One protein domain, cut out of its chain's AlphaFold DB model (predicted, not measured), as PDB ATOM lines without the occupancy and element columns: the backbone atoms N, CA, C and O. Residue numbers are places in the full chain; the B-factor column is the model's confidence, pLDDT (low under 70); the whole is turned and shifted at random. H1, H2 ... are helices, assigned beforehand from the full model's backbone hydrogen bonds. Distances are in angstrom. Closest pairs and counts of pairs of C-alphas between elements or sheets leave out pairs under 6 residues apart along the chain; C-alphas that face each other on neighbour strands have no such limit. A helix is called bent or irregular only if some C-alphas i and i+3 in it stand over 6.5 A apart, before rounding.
ATOM      1  N   GLU A   9     -74.498  43.161 100.520       90.31
ATOM      2  CA  GLU A   9     -73.560  44.112 101.133       90.31
ATOM      3  C   GLU A   9     -72.330  43.408 101.723       90.31
ATOM      4  O   GLU A   9     -71.193  43.823 101.504       90.31
ATOM      5  N   GLU A  10     -72.532  42.280 102.405       94.56
ATOM      6  CA  GLU A  10     -71.447  41.488 102.996       94.56
ATOM      7  C   GLU A  10     -70.543  40.886 101.914       94.56
ATOM      8  O   GLU A  10     -69.321  40.837 102.064       94.56
ATOM      9  N   ALA A  11     -71.121  40.468 100.786       94.62
ATOM     10  CA  ALA A  11     -70.365  39.989  99.641       94.62
ATOM     11  C   ALA A  11     -69.561  41.113  98.967       94.62
ATOM     12  O   ALA A  11     -68.407  40.880  98.595       94.62
ATOM     13  N   ILE A  12     -70.127  42.319  98.833       92.81
ATOM     14  CA  ILE A  12     -69.419  43.498  98.310       92.81
ATOM     15  C   ILE A  12     -68.254  43.860  99.238       92.81
ATOM     16  O   ILE A  12     -67.120  43.990  98.771       92.81
ATOM     17  N   ALA A  13     -68.493  43.938 100.550       94.94
ATOM     18  CA  ALA A  13     -67.459  44.210 101.547       94.94
ATOM     19  C   ALA A  13     -66.336  43.159 101.510       94.94
ATOM     20  O   ALA A  13     -65.153  43.507 101.514       94.94
ATOM     21  N   TYR A  14     -66.693  41.877 101.389       96.56
ATOM     22  CA  TYR A  14     -65.731  40.786 101.248       96.56
ATOM     23  C   TYR A  14     -64.863  40.932  99.989       96.56
ATOM     24  O   TYR A  14     -63.642  40.767 100.043       96.56
ATOM     25  N   VAL A  15     -65.460  41.262  98.839       96.31
ATOM     26  CA  VAL A  15     -64.701  41.509  97.604       96.31
ATOM     27  C   VAL A  15     -63.788  42.723  97.755       96.31
ATOM     28  O   VAL A  15     -62.616  42.623  97.391       96.31
ATOM     29  N   ASN A  16     -64.275  43.818  98.346       95.19
ATOM     30  CA  ASN A  16     -63.483  45.022  98.581       95.19
ATOM     31  C   ASN A  16     -62.243  44.727  99.442       95.19
ATOM     32  O   ASN A  16     -61.123  45.070  99.067       95.19
ATOM     33  N   GLN A  17     -62.409  43.976 100.537       97.81
ATOM     34  CA  GLN A  17     -61.293  43.552 101.385       97.81
ATOM     35  C   GLN A  17     -60.248  42.737 100.603       97.81
ATOM     36  O   GLN A  17     -59.042  42.909 100.795       97.81
ATOM     37  N   ARG A  18     -60.687  41.847  99.704       97.69
ATOM     38  CA  ARG A  18     -59.764  41.064  98.872       97.69
ATOM     39  C   ARG A  18     -59.030  41.930  97.856       97.69
ATOM     40  O   ARG A  18     -57.841  41.708  97.661       97.69
ATOM     41  N   ILE A  19     -59.706  42.890  97.227       96.69
ATOM     42  CA  ILE A  19     -59.068  43.830  96.298       96.69
ATOM     43  C   ILE A  19     -57.999  44.637  97.037       96.69
ATOM     44  O   ILE A  19     -56.856  44.653  96.582       96.69
ATOM     45  N   GLN A  20     -58.318  45.193  98.210       96.94
ATOM     46  CA  GLN A  20     -57.349  45.925  99.031       96.94
ATOM     47  C   GLN A  20     -56.124  45.065  99.356       96.94
ATOM     48  O   GLN A  20     -54.995  45.467  99.085       96.94
ATOM     49  N   LYS A  21     -56.343  43.830  99.826       98.31
ATOM     50  CA  LYS A  21     -55.250  42.895 100.115       98.31
ATOM     51  C   LYS A  21     -54.355  42.651  98.894       98.31
ATOM     52  O   LYS A  21     -53.139  42.563  99.036       98.31
ATOM     53  N   ARG A  22     -54.934  42.528  97.694       97.75
ATOM     54  CA  ARG A  22     -54.161  42.331  96.458       97.75
ATOM     55  C   ARG A  22     -53.355  43.566  96.072       97.75
ATOM     56  O   ARG A  22     -52.229  43.406  95.613       97.75
ATOM     57  N   VAL A  23     -53.889  44.767  96.287       96.56
ATOM     58  CA  VAL A  23     -53.144  46.018  96.083       96.56
ATOM     59  C   VAL A  23     -51.963  46.102  97.053       96.56
ATOM     60  O   VAL A  23     -50.842  46.367  96.621       96.56
ATOM     61  N   ASP A  24     -52.174  45.789  98.332       97.38
ATOM     62  CA  ASP A  24     -51.110  45.801  99.344       97.38
ATOM     63  C   ASP A  24     -49.993  44.798  98.994       97.38
ATOM     64  O   ASP A  24     -48.804  45.131  98.996       97.38
ATOM     65  N   GLU A  25     -50.366  43.568  98.623       97.94
ATOM     66  CA  GLU A  25     -49.430  42.534  98.168       97.94
ATOM     67  C   GLU A  25     -48.669  42.958  96.907       97.94
ATOM     68  O   GLU A  25     -47.462  42.719  96.813       97.94
ATOM     69  N   TYR A  26     -49.344  43.600  95.951       97.44
ATOM     70  CA  TYR A  26     -48.723  44.125  94.739       97.44
ATOM     71  C   TYR A  26     -47.655  45.175  95.072       97.44
ATOM     72  O   TYR A  26     -46.530  45.058  94.588       97.44
ATOM     73  N   VAL A  27     -47.952  46.143  95.949       96.69
ATOM     74  CA  VAL A  27     -46.990  47.183  96.362       96.69
ATOM     75  C   VAL A  27     -45.758  46.556  97.015       96.69
ATOM     76  O   VAL A  27     -44.622  46.894  96.671       96.69
ATOM     77  N   VAL A  28     -45.957  45.594  97.921       97.81
ATOM     78  CA  VAL A  28     -44.853  44.860  98.557       97.81
ATOM     79  C   VAL A  28     -44.044  44.068  97.525       97.81
ATOM     80  O   VAL A  28     -42.818  44.042  97.598       97.81
ATOM     81  N   THR A  29     -44.708  43.424  96.566       97.06
ATOM     82  CA  THR A  29     -44.060  42.569  95.560       97.06
ATOM     83  C   THR A  29     -43.275  43.387  94.537       97.06
ATOM     84  O   THR A  29     -42.136  43.038  94.235       97.06
ATOM     85  N   LYS A  30     -43.819  44.517  94.070       96.50
ATOM     86  CA  LYS A  30     -43.137  45.468  93.176       96.50
ATOM     87  C   LYS A  30     -41.795  45.918  93.758       96.50
ATOM     88  O   LYS A  30     -40.796  45.954  93.045       96.50
ATOM     89  N   ASN A  31     -41.748  46.185  95.063       95.25
ATOM     90  CA  ASN A  31     -40.526  46.602  95.760       95.25
ATOM     91  C   ASN A  31     -39.502  45.473  95.975       95.25
ATOM     92  O   ASN A  31     -38.368  45.744  96.363       95.25
ATOM     93  N   LYS A  32     -39.883  44.213  95.734       96.62
ATOM     94  CA  LYS A  32     -39.019  43.030  95.868       96.62
ATOM     95  C   LYS A  32     -38.498  42.510  94.531       96.62
ATOM     96  O   LYS A  32     -37.856  41.461  94.502       96.62
ATOM     97  N   LEU A  33     -38.789  43.198  93.428       95.44
ATOM     98  CA  LEU A  33     -38.313  42.772  92.120       95.44
ATOM     99  C   LEU A  33     -36.779  42.760  92.086       95.44
ATOM    100  O   LEU A  33     -36.147  43.708  92.567       95.44
ATOM    101  N   PRO A  34     -36.167  41.700  91.532       95.88
ATOM    102  CA  PRO A  34     -34.726  41.659  91.385       95.88
ATOM    103  C   PRO A  34     -34.272  42.734  90.394       95.88
ATOM    104  O   PRO A  34     -35.038  43.200  89.549       95.88
ATOM    105  N   LYS A  35     -32.999  43.116  90.490       95.44
ATOM    106  CA  LYS A  35     -32.349  43.895  89.439       95.44
ATOM    107  C   LYS A  35     -32.011  42.961  88.287       95.44
ATOM    108  O   LYS A  35     -31.372  41.932  88.492       95.44
ATOM    109  N   PHE A  36     -32.443  43.334  87.095       95.38
ATOM    110  CA  PHE A  36     -32.182  42.612  85.856       95.38
ATOM    111  C   PHE A  36     -31.004  43.222  85.089       95.38
ATOM    112  O   PHE A  36     -30.409  42.557  84.245       95.38
ATOM    113  N   GLY A  37     -30.652  44.471  85.404       96.31
ATOM    114  CA  GLY A  37     -29.536  45.198  84.815       96.31
ATOM    115  C   GLY A  37     -29.976  46.446  84.040       96.31
ATOM    116  O   GLY A  37     -31.175  46.673  83.832       96.31
ATOM    117  N   PRO A  38     -29.006  47.275  83.607       93.88
ATOM    118  CA  PRO A  38     -29.280  48.527  82.906       93.88
ATOM    119  C   PRO A  38     -30.166  48.327  81.669       93.88
ATOM    120  O   PRO A  38     -30.032  47.343  80.943       93.88
ATOM    121  N   GLY A  39     -31.095  49.253  81.427       96.38
ATOM    122  CA  GLY A  39     -32.049  49.200  80.314       96.38
ATOM    123  C   GLY A  39     -33.223  48.231  80.512       96.38
ATOM    124  O   GLY A  39     -34.358  48.594  80.194       96.38
ATOM    125  N   MET A  40     -33.001  47.035  81.069       97.31
ATOM    126  CA  MET A  40     -34.087  46.101  81.408       97.31
ATOM    127  C   MET A  40     -34.879  46.594  82.623       97.31
ATOM    128  O   MET A  40     -36.108  46.602  82.592       97.31
ATOM    129  N   ASP A  41     -34.187  47.089  83.652       97.31
ATOM    130  CA  ASP A  41     -34.827  47.650  84.849       97.31
ATOM    131  C   ASP A  41     -35.761  48.823  84.508       97.31
ATOM    132  O   ASP A  41     -36.851  48.945  85.068       97.31
ATOM    133  N   GLU A  42     -35.376  49.669  83.549       97.19
ATOM    134  CA  GLU A  42     -36.211  50.784  83.096       97.19
ATOM    135  C   GLU A  42     -37.449  50.318  82.324       97.19
ATOM    136  O   GLU A  42     -38.537  50.871  82.490       97.19
ATOM    137  N   GLN A  43     -37.295  49.310  81.462       97.69
ATOM    138  CA  GLN A  43     -38.414  48.732  80.718       97.69
ATOM    139  C   GLN A  43     -39.402  48.049  81.659       97.69
ATOM    140  O   GLN A  43     -40.606  48.274  81.537       97.69
ATOM    141  N   ALA A  44     -38.901  47.291  82.636       96.75
ATOM    142  CA  ALA A  44     -39.719  46.692  83.679       96.75
ATOM    143  C   ALA A  44     -40.483  47.769  84.466       96.75
ATOM    144  O   ALA A  44     -41.695  47.652  84.634       96.75
ATOM    145  N   ALA A  45     -39.816  48.856  84.873       96.50
ATOM    146  CA  ALA A  45     -40.461  49.962  85.577       96.50
ATOM    147  C   ALA A  45     -41.586  50.612  84.749       96.50
ATOM    148  O   ALA A  45     -42.683  50.817  85.269       96.50
ATOM    149  N   ARG A  46     -41.347  50.880  83.456       98.06
ATOM    150  CA  ARG A  46     -42.364  51.425  82.539       98.06
ATOM    151  C   ARG A  46     -43.550  50.478  82.363       98.06
ATOM    152  O   ARG A  46     -44.694  50.919  82.394       98.06
ATOM    153  N   TYR A  47     -43.290  49.182  82.211       97.56
ATOM    154  CA  TYR A  47     -44.342  48.176  82.071       97.56
ATOM    155  C   TYR A  47     -45.223  48.092  83.325       97.56
ATOM    156  O   TYR A  47     -46.449  48.125  83.233       97.56
ATOM    157  N   ILE A  48     -44.598  48.065  84.502       97.50
ATOM    158  CA  ILE A  48     -45.282  48.060  85.801       97.50
ATOM    159  C   ILE A  48     -46.137  49.319  85.977       97.50
ATOM    160  O   ILE A  48     -47.291  49.226  86.386       97.50
ATOM    161  N   GLN A  49     -45.613  50.489  85.612       97.94
ATOM    162  CA  GLN A  49     -46.387  51.730  85.631       97.94
ATOM    163  C   GLN A  49     -47.589  51.678  84.671       97.94
ATOM    164  O   GLN A  49     -48.670  52.158  85.004       97.94
ATOM    165  N   GLY A  50     -47.440  51.041  83.507       98.25
ATOM    166  CA  GLY A  50     -48.550  50.784  82.588       98.25
ATOM    167  C   GLY A  50     -49.664  49.940  83.216       98.25
ATOM    168  O   GLY A  50     -50.839  50.253  83.036       98.25
ATOM    169  N   ILE A  51     -49.316  48.918  84.004       97.31
ATOM    170  CA  ILE A  51     -50.292  48.115  84.763       97.31
ATOM    171  C   ILE A  51     -51.020  48.980  85.803       97.31
ATOM    172  O   ILE A  51     -52.233  48.864  85.960       97.31
ATOM    173  N   GLU A  52     -50.312  49.879  86.488       97.56
ATOM    174  CA  GLU A  52     -50.916  50.795  87.468       97.56
ATOM    175  C   GLU A  52     -51.919  51.744  86.806       97.56
ATOM    176  O   GLU A  52     -53.039  51.907  87.294       97.56
ATOM    177  N   TYR A  53     -51.567  52.298  85.642       98.12
ATOM    178  CA  TYR A  53     -52.492  53.103  84.850       98.12
ATOM    179  C   TYR A  53     -53.670  52.304  84.312       98.12
ATOM    180  O   TYR A  53     -54.776  52.831  84.259       98.12
ATOM    181  N   PHE A  54     -53.469  51.041  83.942       96.88
ATOM    182  CA  PHE A  54     -54.558  50.169  83.523       96.88
ATOM    183  C   PHE A  54     -55.583  49.988  84.651       96.88
ATOM    184  O   PHE A  54     -56.776  50.180  84.425       96.88
ATOM    185  N   VAL A  55     -55.133  49.708  85.880       95.25
ATOM    186  CA  VAL A  55     -56.025  49.574  87.044       95.25
ATOM    187  C   VAL A  55     -56.781  50.877  87.318       95.25
ATOM    188  O   VAL A  55     -58.005  50.854  87.447       95.25
ATOM    189  N   GLN A  56     -56.082  52.015  87.345       95.94
ATOM    190  CA  GLN A  56     -56.710  53.325  87.543       95.94
ATOM    191  C   GLN A  56     -57.717  53.647  86.428       95.94
ATOM    192  O   GLN A  56     -58.841  54.072  86.695       95.94
ATOM    193  N   GLY A  57     -57.342  53.380  85.176       96.75
ATOM    194  CA  GLY A  57     -58.171  53.623  84.003       96.75
ATOM    195  C   GLY A  57     -59.467  52.818  84.019       96.75
ATOM    196  O   GLY A  57     -60.508  53.359  83.664       96.75
ATOM    197  N   PHE A  58     -59.444  51.567  84.488       94.69
ATOM    198  CA  PHE A  58     -60.663  50.767  84.653       94.69
ATOM    199  C   PHE A  58     -61.624  51.363  85.682       94.69
ATOM    200  O   PHE A  58     -62.836  51.379  85.449       94.69
ATOM    201  N   ILE A  59     -61.100  51.880  86.797       92.69
ATOM    202  CA  ILE A  59     -61.913  52.551  87.818       92.69
ATOM    203  C   ILE A  59     -62.549  53.802  87.214       92.69
ATOM    204  O   ILE A  59     -63.766  53.955  87.267       92.69
ATOM    205  N   ASP A  60     -61.755  54.664  86.582       94.12
ATOM    206  CA  ASP A  60     -62.275  55.905  86.008       94.12
ATOM    207  C   ASP A  60     -63.274  55.647  84.878       94.12
ATOM    208  O   ASP A  60     -64.364  56.220  84.876       94.12
ATOM    209  N   TRP A  61     -62.968  54.726  83.964       95.44
ATOM    210  CA  TRP A  61     -63.861  54.339  82.870       95.44
ATOM    211  C   TRP A  61     -65.219  53.825  83.365       95.44
ATOM    212  O   TRP A  61     -66.254  54.136  82.764       95.44
ATOM    213  N   SER A  62     -65.234  53.112  84.497       93.25
ATOM    214  CA  SER A  62     -66.465  52.600  85.109       93.25
ATOM    215  C   SER A  62     -67.418  53.708  85.578       93.25
ATOM    216  O   SER A  62     -68.618  53.466  85.669       93.25
ATOM    217  N   PHE A  63     -66.910  54.919  85.837       93.44
ATOM    218  CA  PHE A  63     -67.708  56.079  86.258       93.44
ATOM    219  C   PHE A  63     -67.820  57.188  85.203       93.44
ATOM    220  O   PHE A  63     -68.611  58.111  85.379       93.44
ATOM    221  N   ILE A  64     -67.025  57.141  84.132       91.69
ATOM    222  CA  ILE A  64     -67.087  58.118  83.032       91.69
ATOM    223  C   ILE A  64     -68.092  57.681  81.963       91.69
ATOM    224  O   ILE A  64     -68.700  58.525  81.309       91.69
ATOM    225  N   THR A  65     -68.271  56.374  81.768       90.00
ATOM    226  CA  THR A  65     -69.224  55.849  80.783       90.00
ATOM    227  C   THR A  65     -70.571  55.516  81.423       90.00
ATOM    228  O   THR A  65     -70.615  55.102  82.584       90.00
ATOM    229  N   PRO A  66     -71.684  55.599  80.672       87.31
ATOM    230  CA  PRO A  66     -73.007  55.260  81.199       87.31
ATOM    231  C   PRO A  66     -73.200  53.749  81.413       87.31
ATOM    232  O   PRO A  66     -74.235  53.328  81.920       87.31
ATOM    233  N   ARG A  67     -72.219  52.911  81.043       90.38
ATOM    234  CA  ARG A  67     -72.360  51.451  80.955       90.38
ATOM    235  C   ARG A  67     -72.856  50.790  82.244       90.38
ATOM    236  O   ARG A  67     -73.608  49.825  82.161       90.38
ATOM    237  N   TYR A  68     -72.399  51.254  83.407       89.75
ATOM    238  CA  TYR A  68     -72.705  50.614  84.694       89.75
ATOM    239  C   TYR A  68     -73.726  51.376  85.529       89.75
ATOM    240  O   TYR A  68     -74.520  50.759  86.235       89.75
ATOM    241  N   PHE A  69     -73.705  52.706  85.456       90.19
ATOM    242  CA  PHE A  69     -74.488  53.562  86.346       90.19
ATOM    243  C   PHE A  69     -75.388  54.555  85.601       90.19
ATOM    244  O   PHE A  69     -76.074  55.341  86.250       90.19
ATOM    245  N   GLY A  70     -75.398  54.533  84.263       90.62
ATOM    246  CA  GLY A  70     -76.141  55.495  83.450       90.62
ATOM    247  C   GLY A  70     -75.829  56.936  83.853       90.62
ATOM    248  O   GLY A  70     -74.680  57.282  84.137       90.62
ATOM    249  N   ASP A  71     -76.880  57.746  83.956       91.94
ATOM    250  CA  ASP A  71     -76.796  59.152  84.368       91.94
ATOM    251  C   ASP A  71     -76.414  59.336  85.851       91.94
ATOM    252  O   ASP A  71     -75.974  60.412  86.259       91.94
ATOM    253  N   GLU A  72     -76.510  58.284  86.674       91.56
ATOM    254  CA  GLU A  72     -76.175  58.344  88.102       91.56
ATOM    255  C   GLU A  72     -74.668  58.163  88.368       91.56
ATOM    256  O   GLU A  72     -74.237  58.276  89.516       91.56
ATOM    257  N   ALA A  73     -73.837  57.916  87.345       92.19
ATOM    258  CA  ALA A  73     -72.418  57.575  87.507       92.19
ATOM    259  C   ALA A  73     -71.634  58.556  88.393       92.19
ATOM    260  O   ALA A  73     -70.886  58.134  89.278       92.19
ATOM    261  N   LYS A  74     -71.855  59.866  88.221       91.94
ATOM    262  CA  LYS A  74     -71.220  60.900  89.052       91.94
ATOM    263  C   LYS A  74     -71.621  60.776  90.524       91.94
ATOM    264  O   LYS A  74     -70.762  60.759  91.401       91.94
ATOM    265  N   LYS A  75     -72.919  60.643  90.793       93.94
ATOM    266  CA  LYS A  75     -73.458  60.526  92.150       93.94
ATOM    267  C   LYS A  75     -72.986  59.243  92.828       93.94
ATOM    268  O   LYS A  75     -72.636  59.271  94.006       93.94
ATOM    269  N   VAL A  76     -72.934  58.129  92.094       94.12
ATOM    270  CA  VAL A  76     -72.394  56.865  92.610       94.12
ATOM    271  C   VAL A  76     -70.910  57.021  92.949       94.12
ATOM    272  O   VAL A  76     -70.505  56.600  94.028       94.12
ATOM    273  N   LYS A  77     -70.105  57.672  92.095       92.81
ATOM    274  CA  LYS A  77     -68.677  57.928  92.373       92.81
ATOM    275  C   LYS A  77     -68.469  58.746  93.652       92.81
ATOM    276  O   LYS A  77     -67.554  58.458  94.415       92.81
ATOM    277  N   GLU A  78     -69.304  59.758  93.878       94.06
ATOM    278  CA  GLU A  78     -69.196  60.665  95.031       94.06
ATOM    279  C   GLU A  78     -69.706  60.043  96.338       94.06
ATOM    280  O   GLU A  78     -69.141  60.291  97.401       94.06
ATOM    281  N   THR A  79     -70.775  59.247  96.274       94.88
ATOM    282  CA  THR A  79     -71.459  58.727  97.473       94.88
ATOM    283  C   THR A  79     -71.096  57.286  97.814       94.88
ATOM    284  O   THR A  79     -71.282  56.868  98.953       94.88
ATOM    285  N   GLY A  80     -70.633  56.505  96.836       90.44
ATOM    286  CA  GLY A  80     -70.473  55.055  96.958       90.44
ATOM    287  C   GLY A  80     -71.795  54.283  97.051       90.44
ATOM    288  O   GLY A  80     -71.773  53.071  97.240       90.44
TER     289      GLY A  80
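AT A GLANCE: This is residues 9 to 80 of the 98 residues of an uncharacterized protein of Thanatephorus cucumeris (strain AG1-IB / isolate 7/3/14) (UniProt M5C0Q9). The longest helix, H2, makes one side of a long, open U; H1 makes the other side, running back along the length with an open gap between the two, and the loop of residues 31 to 39 closes one end. H3 is a short helix turned across the last residues of H2, at the open end of the U. The printed part has 72 residues with three named helices, in the order H1, H2, H3, and no named strand; the class is all helix. It is only just loose, close to extended, with a radius of gyration of the C-alphas of 16.6 A, and elongated, spanning 49 by 27 by 16 A.

HOW THE PARTS SIT: H2, residues 40 to 64, has a kink of 25 degrees near residue 58. With residues 62 to 64 alone it touches H3, residues 66 to 79; the closest C-alphas, those of Phe 63 and Ala 73, are 5.1 A apart. The lines of H2 and H3 stand about perpendicular, at 86 degrees. H1, residues 9 to 30, is apart from H2, but only just, with the closest C-alphas 8.1 A apart. H1 and H3 are apart. Residues 9 to 29 of H1 and residues 49 to 58 of H2 stand free. In H1 every O i to N i+4 pair is within hydrogen-bond range; in H2 20 of 21 are, and in H3 5 of 10.

IN THESE COORDINATES: H2 measures 35.2 A from C-alpha 40 at (-34.087, 46.101, 81.408) to C-alpha 64. H1 begins at C-alpha 9 at (-73.560, 44.112, 101.133) and measures 31.5 A. H3 measures 16.7 A and ends at C-alpha 79 at (-71.459, 58.727, 97.473); it is irregular, with C-alphas 68 and 71 9.5 A apart.

THE WHOLE: The two C-alphas farthest apart, those of Gly 37 and Asp 71, are 49.3 A apart. The printed part has no cut. The link from H1 to H2 is short, and that from H2 to H3 is tight. The mean pLDDT of the printed part is 95.1, and no printed residue is under 70.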